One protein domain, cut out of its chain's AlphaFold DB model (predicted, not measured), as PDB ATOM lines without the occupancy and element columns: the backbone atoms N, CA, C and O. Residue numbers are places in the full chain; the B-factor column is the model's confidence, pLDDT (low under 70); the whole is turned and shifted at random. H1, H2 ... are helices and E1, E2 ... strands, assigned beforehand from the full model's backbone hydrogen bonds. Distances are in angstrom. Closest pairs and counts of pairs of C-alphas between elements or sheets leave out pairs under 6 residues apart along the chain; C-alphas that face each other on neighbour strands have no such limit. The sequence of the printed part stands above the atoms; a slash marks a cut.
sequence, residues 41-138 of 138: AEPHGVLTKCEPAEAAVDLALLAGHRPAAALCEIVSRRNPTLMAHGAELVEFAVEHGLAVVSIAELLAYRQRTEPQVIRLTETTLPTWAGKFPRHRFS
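AT A GLANCE: This is residues 41 to 138 of the 138 residues of the protein "3,4-dihydroxy-2-butanone-4-phosphate synthase" of Mycobacterium pseudoshottsii JCM 15466 (UniProt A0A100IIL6). An extended, drawn-out chain of three separate parts: a long two-stranded hairpin, E1 and E2, makes one end of the length, helices H1 and H3 lie in the middle, and helix H2 makes the other end together with part of the long unnamed stretch of residues 63 to 86. The printed part has 98 residues with three named helices and two named strands, in the order H1, H2, H3, E1, E2, and the class is mixed, helices and strands. The sheet has the order E1, E2 and is antiparallel. The whole is extended, with a radius of gyration of the C-alphas of 20.6 A, and the C-alphas span 67 by 30 by 20 A, a rod.

IN THESE COORDINATES: Strand E1 is residues 119 to 127, 22.0 A from first to last C-alpha, and begins at C-alpha 119 at (-11.774, 35.209, 728.070). Strand E2 is residues 130 to 137, 22.3 A long, and ends at C-alpha 137 at (-14.177, 35.486, 724.325). Helix H3 is residues 103 to 113, 15.3 A long. Helix H1 is residues 52 to 62, 15.2 A long, and begins at C-alpha 52 at (-28.613, 11.901, 719.148). Helix H2 is residues 87 to 96, 14.3 A long.

HOW THE PARTS SIT: E1 and E2 are antiparallel neighbours and form a hairpin, with 158 degrees between their directions. C-alphas 124 and 133 face each other at 4.5 A. N 125 and O 132 are within hydrogen-bond range at 2.8 A, and so are N 134 and O 123 at 2.8 A. E2 is apart from H3, and both strands are apart from H1 and H2. H1 and H3 only just touch, with 3 pairs of C-alphas within 8 A, and they touch only at their ends. Their closest C-alphas are those of Ala 55 and Ile 103, 6.3 A apart. They run the same way at a steep tilt of 35.3 degrees, only just past shallow. H2 is apart from H1 and from H3. In H1, H2 and H3 every O i to N i+4 pair is within hydrogen-bond range.

THE WHOLE: The two C-alphas farthest apart are those of Arg 77 and Trp 128, 67.3 A. The C-alphas of Ala 41 and Ser 138, the first and last printed, are 20.5 A apart. The printed part has no cut and ends at the chain's last residue. The link from H1 to H2, 24 residues, is long; that from H2 to H3, 6 residues, is short; those from H3 to E1 and from E1 to E2 are tight. The mean pLDDT of the printed part is 93.4, that of E1 and of E2 is 87, and no printed residue is under 70.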
ATOM      1  N   ALA A  41     -20.168  13.125 714.706       95.38
ATOM      2  CA  ALA A  41     -20.645  14.121 715.659       95.38
ATOM      3  C   ALA A  41     -19.800  15.398 715.573       95.38
ATOM      4  O   ALA A  41     -18.598  15.339 715.291       95.38
ATOM      5  N   GLU A  42     -20.420  16.543 715.850       95.25
ATOM      6  CA  GLU A  42     -19.713  17.821 715.928       95.25
ATOM      7  C   GLU A  42     -18.697  17.860 717.092       95.25
ATOM      8  O   GLU A  42     -18.955  17.283 718.153       95.25
ATOM      9  N   PRO A  43     -17.559  18.575 716.963       89.94
ATOM     10  CA  PRO A  43     -16.484  18.566 717.963       89.94
ATOM     11  C   PRO A  43     -16.869  18.979 719.393       89.94
ATOM     12  O   PRO A  43     -16.222  18.522 720.331       89.94
ATOM     13  N   HIS A  44     -17.894  19.821 719.585       91.94
ATOM     14  CA  HIS A  44     -18.377  20.193 720.929       91.94
ATOM     15  C   HIS A  44     -19.684  19.489 721.316       91.94
ATOM     16  O   HIS A  44     -20.316  19.866 722.305       91.94
ATOM     17  N   GLY A  45     -20.086  18.462 720.564       95.75
ATOM     18  CA  GLY A  45     -21.252  17.644 720.868       95.75
ATOM     19  C   GLY A  45     -22.529  18.471 720.994       95.75
ATOM     20  O   GLY A  45     -22.795  19.359 720.175       95.75
ATOM     21  N   VAL A  46     -23.309  18.210 722.046       97.56
ATOM     22  CA  VAL A  46     -24.637  18.821 722.215       97.56
ATOM     23  C   VAL A  46     -24.590  20.339 722.375       97.56
ATOM     24  O   VAL A  46     -25.573  21.010 722.071       97.56
ATOM     25  N   LEU A  47     -23.440  20.892 722.779       95.38
ATOM     26  CA  LEU A  47     -23.217  22.337 722.880       95.38
ATOM     27  C   LEU A  47     -23.199  23.022 721.506       95.38
ATOM     28  O   LEU A  47     -23.518  24.204 721.410       95.38
ATOM     29  N   THR A  48     -22.830  22.294 720.445       94.81
ATOM     30  CA  THR A  48     -22.939  22.766 719.055       94.81
ATOM     31  C   THR A  48     -24.261  22.344 718.427       94.81
ATOM     32  O   THR A  48     -24.918  23.165 717.788       94.81
ATOM     33  N   LYS A  49     -24.655  21.074 718.589       95.75
ATOM     34  CA  LYS A  49     -25.818  20.504 717.905       95.75
ATOM     35  C   LYS A  49     -26.552  19.499 718.792       95.75
ATOM     36  O   LYS A  49     -26.005  18.469 719.165       95.75
ATOM     37  N   CYS A  50     -27.813  19.783 719.108       96.12
ATOM     38  CA  CYS A  50     -28.641  18.963 719.999       96.12
ATOM     39  C   CYS A  50     -29.263  17.754 719.280       96.12
ATOM     40  O   CYS A  50     -30.481  17.671 719.147       96.12
ATOM     41  N   GLU A  51     -28.433  16.820 718.824       96.00
ATOM     42  CA  GLU A  51     -28.855  15.622 718.090       96.00
ATOM     43  C   GLU A  51     -28.364  14.329 718.780       96.00
ATOM     44  O   GLU A  51     -27.450  14.365 719.614       96.00
ATOM     45  N   PRO A  52     -28.959  13.156 718.476       96.25
ATOM     46  CA  PRO A  52     -28.613  11.901 719.148       96.25
ATOM     47  C   PRO A  52     -27.154  11.457 718.971       96.25
ATOM     48  O   PRO A  52     -26.599  10.833 719.876       96.25
ATOM     49  N   ALA A  53     -26.531  11.756 717.826       96.62
ATOM     50  CA  ALA A  53     -25.142  11.372 717.561       96.62
ATOM     51  C   ALA A  53     -24.174  12.085 718.518       96.62
ATOM     52  O   ALA A  53     -23.311  11.450 719.123       96.62
ATOM     53  N   GLU A  54     -24.372  13.386 718.704       98.00
ATOM     54  CA  GLU A  54     -23.635  14.237 719.628       98.00
ATOM     55  C   GLU A  54     -23.857  13.801 721.073       98.00
ATOM     56  O   GLU A  54     -22.893  13.602 721.810       98.00
ATOM     57  N   ALA A  55     -25.113  13.569 721.463       97.94
ATOM     58  CA  ALA A  55     -25.439  13.113 722.811       97.94
ATOM     59  C   ALA A  55     -24.779  11.765 723.146       97.94
ATOM     60  O   ALA A  55     -24.267  11.581 724.249       97.94
ATOM     61  N   ALA A  56     -24.746  10.829 722.192       97.69
ATOM     62  CA  ALA A  56     -24.119   9.526 722.390       97.69
ATOM     63  C   ALA A  56     -22.598   9.641 722.604       97.69
ATOM     64  O   ALA A  56     -22.049   8.989 723.494       97.69
ATOM     65  N   VAL A  57     -21.918  10.481 721.815       97.69
ATOM     66  CA  VAL A  57     -20.473  10.727 721.959       97.69
ATOM     67  C   VAL A  57     -20.159  11.465 723.263       97.69
ATOM     68  O   VAL A  57     -19.221  11.082 723.964       97.69
ATOM     69  N   ASP A  58     -20.964  12.460 723.632       97.88
ATOM     70  CA  ASP A  58     -20.798  13.215 724.876       97.88
ATOM     71  C   ASP A  58     -20.954  12.332 726.114       97.88
ATOM     72  O   ASP A  58     -20.146  12.417 727.037       97.88
ATOM     73  N   LEU A  59     -21.942  11.433 726.131       97.94
ATOM     74  CA  LEU A  59     -22.106  10.478 727.229       97.94
ATOM     75  C   LEU A  59     -20.894   9.547 727.365       97.94
ATOM     76  O   LEU A  59     -20.461   9.271 728.485       97.94
ATOM     77  N   ALA A  60     -20.310   9.097 726.249       97.00
ATOM     78  CA  ALA A  60     -19.091   8.291 726.283       97.00
ATOM     79  C   ALA A  60     -17.908   9.073 726.884       97.00
ATOM     80  O   ALA A  60     -17.170   8.533 727.710       97.00
ATOM     81  N   LEU A  61     -17.760  10.352 726.526       96.00
ATOM     82  CA  LEU A  61     -16.730  11.234 727.080       96.00
ATOM     83  C   LEU A  61     -16.924  11.495 728.578       96.00
ATOM     84  O   LEU A  61     -15.971  11.364 729.346       96.00
ATOM     85  N   LEU A  62     -18.147  11.813 729.009       96.31
ATOM     86  CA  LEU A  62     -18.472  12.041 730.422       96.31
ATOM     87  C   LEU A  62     -18.247  10.791 731.284       96.31
ATOM     88  O   LEU A  62     -17.908  10.906 732.460       96.31
ATOM     89  N   ALA A  63     -18.377   9.599 730.697       96.25
ATOM     90  CA  ALA A  63     -18.042   8.329 731.338       96.25
ATOM     91  C   ALA A  63     -16.528   8.013 731.354       96.25
ATOM     92  O   ALA A  63     -16.126   6.963 731.854       96.25
ATOM     93  N   GLY A  64     -15.672   8.885 730.809       95.88
ATOM     94  CA  GLY A  64     -14.222   8.676 730.737       95.88
ATOM     95  C   GLY A  64     -13.784   7.696 729.643       95.88
ATOM     96  O   GLY A  64     -12.671   7.168 729.690       95.88
ATOM     97  N   HIS A  65     -14.643   7.428 728.658       95.69
ATOM     98  CA  HIS A  65     -14.329   6.587 727.509       95.69
ATOM     99  C   HIS A  65     -13.910   7.420 726.289       95.69
ATOM    100  O   HIS A  65     -13.945   8.649 726.279       95.69
ATOM    101  N   ARG A  66     -13.462   6.733 725.233       94.25
ATOM    102  CA  ARG A  66     -13.133   7.379 723.953       94.25
ATOM    103  C   ARG A  66     -14.404   7.990 723.332       94.25
ATOM    104  O   ARG A  66     -15.478   7.431 723.548       94.25
ATOM    105  N   PRO A  67     -14.292   9.060 722.519       95.38
ATOM    106  CA  PRO A  67     -15.429   9.717 721.865       95.38
ATOM    107  C   PRO A  67     -15.997   8.866 720.717       95.38
ATOM    108  O   PRO A  67     -15.861   9.191 719.541       95.38
ATOM    109  N   ALA A  68     -16.581   7.721 721.055       95.81
ATOM    110  CA  ALA A  68     -17.202   6.794 720.126       95.81
ATOM    111  C   ALA A  68     -18.344   6.066 720.837       95.81
ATOM    112  O   ALA A  68     -18.164   5.529 721.929       95.81
ATOM    113  N   ALA A  69     -19.504   6.016 720.190       96.88
ATOM    114  CA  ALA A  69     -20.698   5.381 720.722       96.88
ATOM    115  C   ALA A  69     -21.457   4.635 719.620       96.88
ATOM    116  O   ALA A  69     -21.297   4.913 718.432       96.88
ATOM    117  N   ALA A  70     -22.290   3.678 720.029       97.12
ATOM    118  CA  ALA A  70     -23.257   3.023 719.160       97.12
ATOM    119  C   ALA A  70     -24.664   3.406 719.611       97.12
ATOM    120  O   ALA A  70     -24.957   3.382 720.804       97.12
ATOM    121  N   LEU A  71     -25.523   3.739 718.652       96.50
ATOM    122  CA  LEU A  71     -26.899   4.150 718.900       96.50
ATOM    123  C   LEU A  71     -27.847   3.472 717.911       96.50
ATOM    124  O   LEU A  71     -27.451   3.101 716.804       96.50
ATOM    125  N   CYS A  72     -29.091   3.297 718.335       96.56
ATOM    126  CA  CYS A  72     -30.199   2.803 717.528       96.56
ATOM    127  C   CYS A  72     -31.506   3.289 718.163       96.56
ATOM    128  O   CYS A  72     -31.586   3.425 719.385       96.56
ATOM    129  N   GLU A  73     -32.511   3.566 717.339       95.50
ATOM    130  CA  GLU A  73     -33.833   3.969 717.806       95.50
ATOM    131  C   GLU A  73     -34.619   2.764 718.333       95.50
ATOM    132  O   GLU A  73     -34.479   1.636 717.853       95.50
ATOM    133  N   ILE A  74     -35.468   3.008 719.330       96.75
ATOM    134  CA  ILE A  74     -36.348   1.987 719.893       96.75
ATOM    135  C   ILE A  74     -37.682   2.049 719.147       96.75
ATOM    136  O   ILE A  74     -38.363   3.073 719.150       96.75
ATOM    137  N   VAL A  75     -38.063   0.940 718.519       97.56
ATOM    138  CA  VAL A  75     -39.358   0.793 717.839       97.56
ATOM    139  C   VAL A  75     -40.472   0.648 718.877       97.56
ATOM    140  O   VAL A  75     -40.291  -0.026 719.893       97.56
ATOM    141  N   SER A  76     -41.630   1.260 718.627       97.50
ATOM    142  CA  SER A  76     -42.787   1.144 719.516       97.50
ATOM    143  C   SER A  76     -43.309  -0.295 719.552       97.50
ATOM    144  O   SER A  76     -43.542  -0.928 718.520       97.50
ATOM    145  N   ARG A  77     -43.533  -0.807 720.765       95.50
ATOM    146  CA  ARG A  77     -44.224  -2.078 721.021       95.50
ATOM    147  C   ARG A  77     -45.734  -1.920 720.871       95.50
ATOM    148  O   ARG A  77     -46.419  -2.886 720.549       95.50
ATOM    149  N   ARG A  78     -46.249  -0.707 721.095       95.25
ATOM    150  CA  ARG A  78     -47.675  -0.373 720.961       95.25
ATOM    151  C   ARG A  78     -48.094  -0.205 719.502       95.25
ATOM    152  O   ARG A  78     -49.192  -0.618 719.140       95.25
ATOM    153  N   ASN A  79     -47.236   0.382 718.669       94.94
ATOM    154  CA  ASN A  79     -47.475   0.530 717.236       94.94
ATOM    155  C   ASN A  79     -46.195   0.235 716.426       94.94
ATOM    156  O   ASN A  79     -45.381   1.139 716.248       94.94
ATOM    157  N   PRO A  80     -46.024  -0.987 715.884       92.38
ATOM    158  CA  PRO A  80     -44.782  -1.418 715.230       92.38
ATOM    159  C   PRO A  80     -44.335  -0.608 714.002       92.38
ATOM    160  O   PRO A  80     -43.223  -0.808 713.520       92.38
ATOM    161  N   THR A  81     -45.181   0.276 713.464       95.25
ATOM    162  CA  THR A  81     -44.818   1.179 712.359       95.25
ATOM    163  C   THR A  81     -44.246   2.519 712.832       95.25
ATOM    164  O   THR A  81     -43.815   3.317 712.001       95.25
ATOM    165  N   LEU A  82     -44.231   2.776 714.144       96.31
ATOM    166  CA  LEU A  82     -43.765   4.017 714.763       96.31
ATOM    167  C   LEU A  82     -42.577   3.770 715.701       96.31
ATOM    168  O   LEU A  82     -42.347   2.659 716.180       96.31
ATOM    169  N   MET A  83     -41.835   4.836 715.997       96.88
ATOM    170  CA  MET A  83     -40.801   4.824 717.035       96.88
ATOM    171  C   MET A  83     -41.424   5.056 718.415       96.88
ATOM    172  O   MET A  83     -42.411   5.783 718.548       96.88
ATOM    173  N   ALA A  84     -40.848   4.439 719.445       96.62
ATOM    174  CA  ALA A  84     -41.264   4.640 720.827       96.62
ATOM    175  C   ALA A  84     -40.927   6.068 721.283       96.62
ATOM    176  O   ALA A  84     -39.869   6.608 720.959       96.62
ATOM    177  N   HIS A  85     -41.809   6.676 722.078       94.12
ATOM    178  CA  HIS A  85     -41.613   8.031 722.595       94.12
ATOM    179  C   HIS A  85     -42.208   8.207 723.999       94.12
ATOM    180  O   HIS A  85     -43.129   7.489 724.401       94.12
ATOM    181  N   GLY A  86     -41.746   9.226 724.728       93.38
ATOM    182  CA  GLY A  86     -42.342   9.655 725.998       93.38
ATOM    183  C   GLY A  86     -42.494   8.513 727.008       93.38
ATOM    184  O   GLY A  86     -41.520   7.839 727.334       93.38
ATOM    185  N   ALA A  87     -43.725   8.281 727.476       95.50
ATOM    186  CA  ALA A  87     -44.027   7.264 728.486       95.50
ATOM    187  C   ALA A  87     -43.610   5.842 728.074       95.50
ATOM    188  O   ALA A  87     -43.138   5.088 728.917       95.50
ATOM    189  N   GLU A  88     -43.713   5.483 726.790       97.12
ATOM    190  CA  GLU A  88     -43.328   4.142 726.331       97.12
ATOM    191  C   GLU A  88     -41.818   3.895 726.474       97.12
ATOM    192  O   GLU A  88     -41.408   2.801 726.859       97.12
ATOM    193  N   LEU A  89     -40.985   4.916 726.227       96.75
ATOM    194  CA  LEU A  89     -39.539   4.822 726.452       96.75
ATOM    195  C   LEU A  89     -39.211   4.693 727.941       96.75
ATOM    196  O   LEU A  89     -38.333   3.917 728.303       96.75
ATOM    197  N   VAL A  90     -39.928   5.427 728.798       96.75
ATOM    198  CA  VAL A  90     -39.755   5.343 730.256       96.75
ATOM    199  C   VAL A  90     -40.127   3.949 730.762       96.75
ATOM    200  O   VAL A  90     -39.365   3.357 731.519       96.75
ATOM    201  N   GLU A  91     -41.246   3.389 730.304       97.31
ATOM    202  CA  GLU A  91     -41.656   2.020 730.636       97.31
ATOM    203  C   GLU A  91     -40.626   0.986 730.168       97.31
ATOM    204  O   GLU A  91     -40.228   0.124 730.950       97.31
ATOM    205  N   PHE A  92     -40.148   1.096 728.922       97.75
ATOM    206  CA  PHE A  92     -39.099   0.224 728.385       97.75
ATOM    207  C   PHE A  92     -37.815   0.303 729.218       97.75
ATOM    208  O   PHE A  92     -37.210  -0.718 729.541       97.75
ATOM    209  N   ALA A  93     -37.402   1.510 729.601       97.50
ATOM    210  CA  ALA A  93     -36.206   1.696 730.401       97.50
ATOM    211  C   ALA A  93     -36.351   1.102 731.807       97.50
ATOM    212  O   ALA A  93     -35.439   0.417 732.263       97.50
ATOM    213  N   VAL A  94     -37.499   1.285 732.467       97.81
ATOM    214  CA  VAL A  94     -37.778   0.679 733.780       97.81
ATOM    215  C   VAL A  94     -37.756  -0.847 733.697       97.81
ATOM    216  O   VAL A  94     -37.106  -1.489 734.519       97.81
ATOM    217  N   GLU A  95     -38.410  -1.428 732.691       98.06
ATOM    218  CA  GLU A  95     -38.455  -2.880 732.477       98.06
ATOM    219  C   GLU A  95     -37.060  -3.496 732.298       98.06
ATOM    220  O   GLU A  95     -36.795  -4.591 732.793       98.06
ATOM    221  N   HIS A  96     -36.153  -2.783 731.626       97.94
ATOM    222  CA  HIS A  96     -34.803  -3.260 731.330       97.94
ATOM    223  C   HIS A  96     -33.716  -2.717 732.272       97.94
ATOM    224  O   HIS A  96     -32.538  -3.009 732.066       97.94
ATOM    225  N   GLY A  97     -34.081  -1.949 733.305       97.75
ATOM    226  CA  GLY A  97     -33.126  -1.358 734.250       97.75
ATOM    227  C   GLY A  97     -32.169  -0.345 733.608       97.75
ATOM    228  O   GLY A  97     -30.998  -0.275 733.980       97.75
ATOM    229  N   LEU A  98     -32.647   0.412 732.620       97.75
ATOM    230  CA  LEU A  98     -31.882   1.414 731.881       97.75
ATOM    231  C   LEU A  98     -32.150   2.824 732.423       97.75
ATOM    232  O   LEU A  98     -33.251   3.145 732.867       97.75
ATOM    233  N   ALA A  99     -31.143   3.691 732.335       95.88
ATOM    234  CA  ALA A  99     -31.314   5.112 732.604       95.88
ATOM    235  C   ALA A  99     -31.988   5.814 731.414       95.88
ATOM    236  O   ALA A  99     -31.716   5.493 730.257       95.88
ATOM    237  N   VAL A 100     -32.817   6.817 731.709       95.62
ATOM    238  CA  VAL A 100     -33.389   7.729 730.712       95.62
ATOM    239  C   VAL A 100     -32.873   9.126 731.002       95.62
ATOM    240  O   VAL A 100     -32.994   9.609 732.125       95.62
ATOM    241  N   VAL A 101     -32.309   9.762 729.981       95.19
ATOM    242  CA  VAL A 101     -31.867  11.157 730.024       95.19
ATOM    243  C   VAL A 101     -32.313  11.845 728.743       95.19
ATOM    244  O   VAL A 101     -32.339  11.227 727.677       95.19
ATOM    245  N   SER A 102     -32.657  13.124 728.826       96.12
ATOM    246  CA  SER A 102     -32.928  13.946 727.649       96.12
ATOM    247  C   SER A 102     -31.670  14.676 727.170       96.12
ATOM    248  O   SER A 102     -30.781  15.018 727.950       96.12
ATOM    249  N   ILE A 103     -31.618  14.984 725.869       97.12
ATOM    250  CA  ILE A 103     -30.551  15.820 725.289       97.12
ATOM    251  C   ILE A 103     -30.529  17.204 725.959       97.12
ATOM    252  O   ILE A 103     -29.459  17.757 726.193       97.12
ATOM    253  N   ALA A 104     -31.696  17.740 726.333       97.00
ATOM    254  CA  ALA A 104     -31.807  19.012 727.043       97.00
ATOM    255  C   ALA A 104     -31.174  18.964 728.445       97.00
ATOM    256  O   ALA A 104     -30.477  19.900 728.834       97.00
ATOM    257  N   GLU A 105     -31.366  17.875 729.195       97.06
ATOM    258  CA  GLU A 105     -30.712  17.684 730.498       97.06
ATOM    259  C   GLU A 105     -29.202  17.520 730.353       97.06
ATOM    260  O   GLU A 105     -28.452  18.105 731.134       97.06
ATOM    261  N   LEU A 106     -28.747  16.776 729.340       97.50
ATOM    262  CA  LEU A 106     -27.323  16.630 729.044       97.50
ATOM    263  C   LEU A 106     -26.687  17.980 728.682       97.50
ATOM    264  O   LEU A 106     -25.633  18.327 729.213       97.50
ATOM    265  N   LEU A 107     -27.354  18.772 727.839       97.19
ATOM    266  CA  LEU A 107     -26.927  20.123 727.488       97.19
ATOM    267  C   LEU A 107     -26.806  21.008 728.735       97.19
ATOM    268  O   LEU A 107     -25.761  21.618 728.962       97.19
ATOM    269  N   ALA A 108     -27.853  21.047 729.562       96.94
ATOM    270  CA  ALA A 108     -27.874  21.840 730.787       96.94
ATOM    271  C   ALA A 108     -26.801  21.383 731.790       96.94
ATOM    272  O   ALA A 108     -26.178  22.210 732.459       96.94
ATOM    273  N   TYR A 109     -26.561  20.072 731.883       97.00
ATOM    274  CA  TYR A 109     -25.490  19.510 732.697       97.00
ATOM    275  C   TYR A 109     -24.128  20.031 732.231       97.00
ATOM    276  O   TYR A 109     -23.432  20.658 733.031       97.00
ATOM    277  N   ARG A 110     -23.793  19.868 730.944       95.94
ATOM    278  CA  ARG A 110     -22.499  20.299 730.388       95.94
ATOM    279  C   ARG A 110     -22.283  21.806 730.514       95.94
ATOM    280  O   ARG A 110     -21.215  22.230 730.942       95.94
ATOM    281  N   GLN A 111     -23.306  22.621 730.245       94.88
ATOM    282  CA  GLN A 111     -23.233  24.080 730.422       94.88
ATOM    283  C   GLN A 111     -22.920  24.496 731.865       94.88
ATOM    284  O   GLN A 111     -22.268  25.515 732.084       94.88
ATOM    285  N   ARG A 112     -23.386  23.726 732.854       95.12
ATOM    286  CA  ARG A 112     -23.144  24.003 734.273       95.12
ATOM    287  C   ARG A 112     -21.774  23.514 734.747       95.12
ATOM    288  O   ARG A 112     -21.217  24.110 735.665       95.12
ATOM    289  N   THR A 113     -21.268  22.416 734.192       93.25
ATOM    290  CA  THR A 113     -20.052  21.749 734.688       93.25
ATOM    291  C   THR A 113     -18.793  22.094 733.906       93.25
ATOM    292  O   THR A 113     -17.697  21.938 734.438       93.25
ATOM    293  N   GLU A 114     -18.923  22.555 732.665       90.25
ATOM    294  CA  GLU A 114     -17.793  22.829 731.780       90.25
ATOM    295  C   GLU A 114     -17.694  24.329 731.464       90.25
ATOM    296  O   GLU A 114     -18.713  24.962 731.165       90.25
ATOM    297  N   PRO A 115     -16.488  24.925 731.487       81.69
ATOM    298  CA  PRO A 115     -16.297  26.309 731.076       81.69
ATOM    299  C   PRO A 115     -16.578  26.452 729.576       81.69
ATOM    300  O   PRO A 115     -15.822  25.970 728.740       81.69
ATOM    301  N   GLN A 116     -17.670  27.138 729.247       78.81
ATOM    302  CA  GLN A 116     -18.143  27.303 727.866       78.81
ATOM    303  C   GLN A 116     -17.446  28.426 727.102       78.81
ATOM    304  O   GLN A 116     -17.589  28.543 725.891       78.81
ATOM    305  N   VAL A 117     -16.769  29.308 727.830       79.62
ATOM    306  CA  VAL A 117     -16.264  30.560 727.292       79.62
ATOM    307  C   VAL A 117     -14.925  30.860 727.943       79.62
ATOM    308  O   VAL A 117     -14.822  30.926 729.170       79.62
ATOM    309  N   ILE A 118     -13.904  31.096 727.125       76.50
ATOM    310  CA  ILE A 118     -12.579  31.496 727.599       76.50
ATOM    311  C   ILE A 118     -12.375  32.969 727.261       76.50
ATOM    312  O   ILE A 118     -12.426  33.381 726.104       76.50
ATOM    313  N   ARG A 119     -12.130  33.801 728.278       82.25
ATOM    314  CA  ARG A 119     -11.774  35.209 728.070       82.25
ATOM    315  C   ARG A 119     -10.348  35.291 727.533       82.25
ATOM    316  O   ARG A 119      -9.403  34.961 728.239       82.25
ATOM    317  N   LEU A 120     -10.203  35.772 726.303       85.88
ATOM    318  CA  LEU A 120      -8.918  35.831 725.609       85.88
ATOM    319  C   LEU A 120      -8.169  37.136 725.865       85.88
ATOM    320  O   LEU A 120      -6.969  37.135 726.105       85.88
ATOM    321  N   THR A 121      -8.865  38.269 725.774       82.50
ATOM    322  CA  THR A 121      -8.243  39.583 725.959       82.50
ATOM    323  C   THR A 121      -9.260  40.595 726.449       82.50
ATOM    324  O   THR A 121     -10.460  40.493 726.182       82.50
ATOM    325  N   GLU A 122      -8.761  41.603 727.146       85.81
ATOM    326  CA  GLU A 122      -9.493  42.814 727.471       85.81
ATOM    327  C   GLU A 122      -8.769  44.000 726.849       85.81
ATOM    328  O   GLU A 122      -7.548  44.086 726.905       85.81
ATOM    329  N   THR A 123      -9.523  44.900 726.234       88.88
ATOM    330  CA  THR A 123      -9.003  46.191 725.792       88.88
ATOM    331  C   THR A 123     -10.009  47.270 726.129       88.88
ATOM    332  O   THR A 123     -11.214  47.035 726.092       88.88
ATOM    333  N   THR A 124      -9.543  48.474 726.425       89.62
ATOM    334  CA  THR A 124     -10.430  49.625 726.586       89.62
ATOM    335  C   THR A 124     -10.617  50.296 725.235       89.62
ATOM    336  O   THR A 124      -9.644  50.732 724.624       89.62
ATOM    337  N   LEU A 125     -11.856  50.371 724.756       88.69
ATOM    338  CA  LEU A 125     -12.197  51.116 723.552       88.69
ATOM    339  C   LEU A 125     -12.472  52.579 723.918       88.69
ATOM    340  O   LEU A 125     -13.432  52.846 724.649       88.69
ATOM    341  N   PRO A 126     -11.662  53.534 723.428       88.75
ATOM    342  CA  PRO A 126     -12.025  54.938 723.484       88.75
ATOM    343  C   PRO A 126     -13.100  55.202 722.425       88.75
ATOM    344  O   PRO A 126     -12.859  55.052 721.229       88.75
ATOM    345  N   THR A 127     -14.301  55.571 722.861       89.75
ATOM    346  CA  THR A 127     -15.385  56.017 721.983       89.75
ATOM    347  C   THR A 127     -15.747  57.464 722.308       89.75
ATOM    348  O   THR A 127     -15.345  58.004 723.341       89.75
ATOM    349  N   TRP A 128     -16.522  58.111 721.437       89.00
ATOM    350  CA  TRP A 128     -17.023  59.470 721.675       89.00
ATOM    351  C   TRP A 128     -17.881  59.573 722.950       89.00
ATOM    352  O   TRP A 128     -17.972  60.644 723.540       89.00
ATOM    353  N   ALA A 129     -18.469  58.455 723.393       88.31
ATOM    354  CA  ALA A 129     -19.281  58.350 724.601       88.31
ATOM    355  C   ALA A 129     -18.465  57.976 725.859       88.31
ATOM    356  O   ALA A 129     -19.041  57.786 726.927       88.31
ATOM    357  N   GLY A 130     -17.137  57.844 725.751       89.19
ATOM    358  CA  GLY A 130     -16.246  57.510 726.863       89.19
ATOM    359  C   GLY A 130     -15.425  56.238 726.641       89.19
ATOM    360  O   GLY A 130     -15.323  55.704 725.538       89.19
ATOM    361  N   LYS A 131     -14.782  55.760 727.710       90.50
ATOM    362  CA  LYS A 131     -13.919  54.570 727.688       90.50
ATOM    363  C   LYS A 131     -14.710  53.340 728.123       90.50
ATOM    364  O   LYS A 131     -15.152  53.283 729.266       90.50
ATOM    365  N   PHE A 132     -14.833  52.347 727.245       89.69
ATOM    366  CA  PHE A 132     -15.564  51.109 727.532       89.69
ATOM    367  C   PHE A 132     -14.628  49.898 727.550       89.69
ATOM    368  O   PHE A 132     -13.855  49.724 726.603       89.69
ATOM    369  N   PRO A 133     -14.683  49.036 728.578       86.06
ATOM    370  CA  PRO A 133     -13.990  47.759 728.535       86.06
ATOM    371  C   PRO A 133     -14.651  46.854 727.491       86.06
ATOM    372  O   PRO A 133     -15.866  46.658 727.479       86.06
ATOM    373  N   ARG A 134     -13.841  46.301 726.589       87.12
ATOM    374  CA  ARG A 134     -14.234  45.272 725.631       87.12
ATOM    375  C   ARG A 134     -13.522  43.983 725.991       87.12
ATOM    376  O   ARG A 134     -12.293  43.920 725.986       87.12
ATOM    377  N   HIS A 135     -14.307  42.942 726.215       87.75
ATOM    378  CA  HIS A 135     -13.813  41.589 726.415       87.75
ATOM    379  C   HIS A 135     -13.985  40.795 725.123       87.75
ATOM    380  O   HIS A 135     -15.033  40.858 724.479       87.75
ATOM    381  N   ARG A 136     -12.946  40.061 724.730       83.81
ATOM    382  CA  ARG A 136     -13.046  39.037 723.691       83.81
ATOM    383  C   ARG A 136     -13.086  37.678 724.361       83.81
ATOM    384  O   ARG A 136     -12.261  37.393 725.228       83.81
ATOM    385  N   PHE A 137     -13.998  36.853 723.889       83.00
ATOM    386  CA  PHE A 137     -14.177  35.486 724.325       83.00
ATOM    387  C   PHE A 137     -13.988  34.524 723.139       83.00
ATOM    388  O   PHE A 137     -14.184  34.947 721.995       83.00
ATOM    389  N   SER A 138     -13.578  33.282 723.405       71.75
ATOM    390  CA  SER A 138     -13.688  32.138 722.484       71.75
ATOM    391  C   SER A 138     -14.573  31.066 723.075       71.75
ATOM    392  O   SER A 138     -14.450  30.879 724.311       71.75
TER     393      SER A 138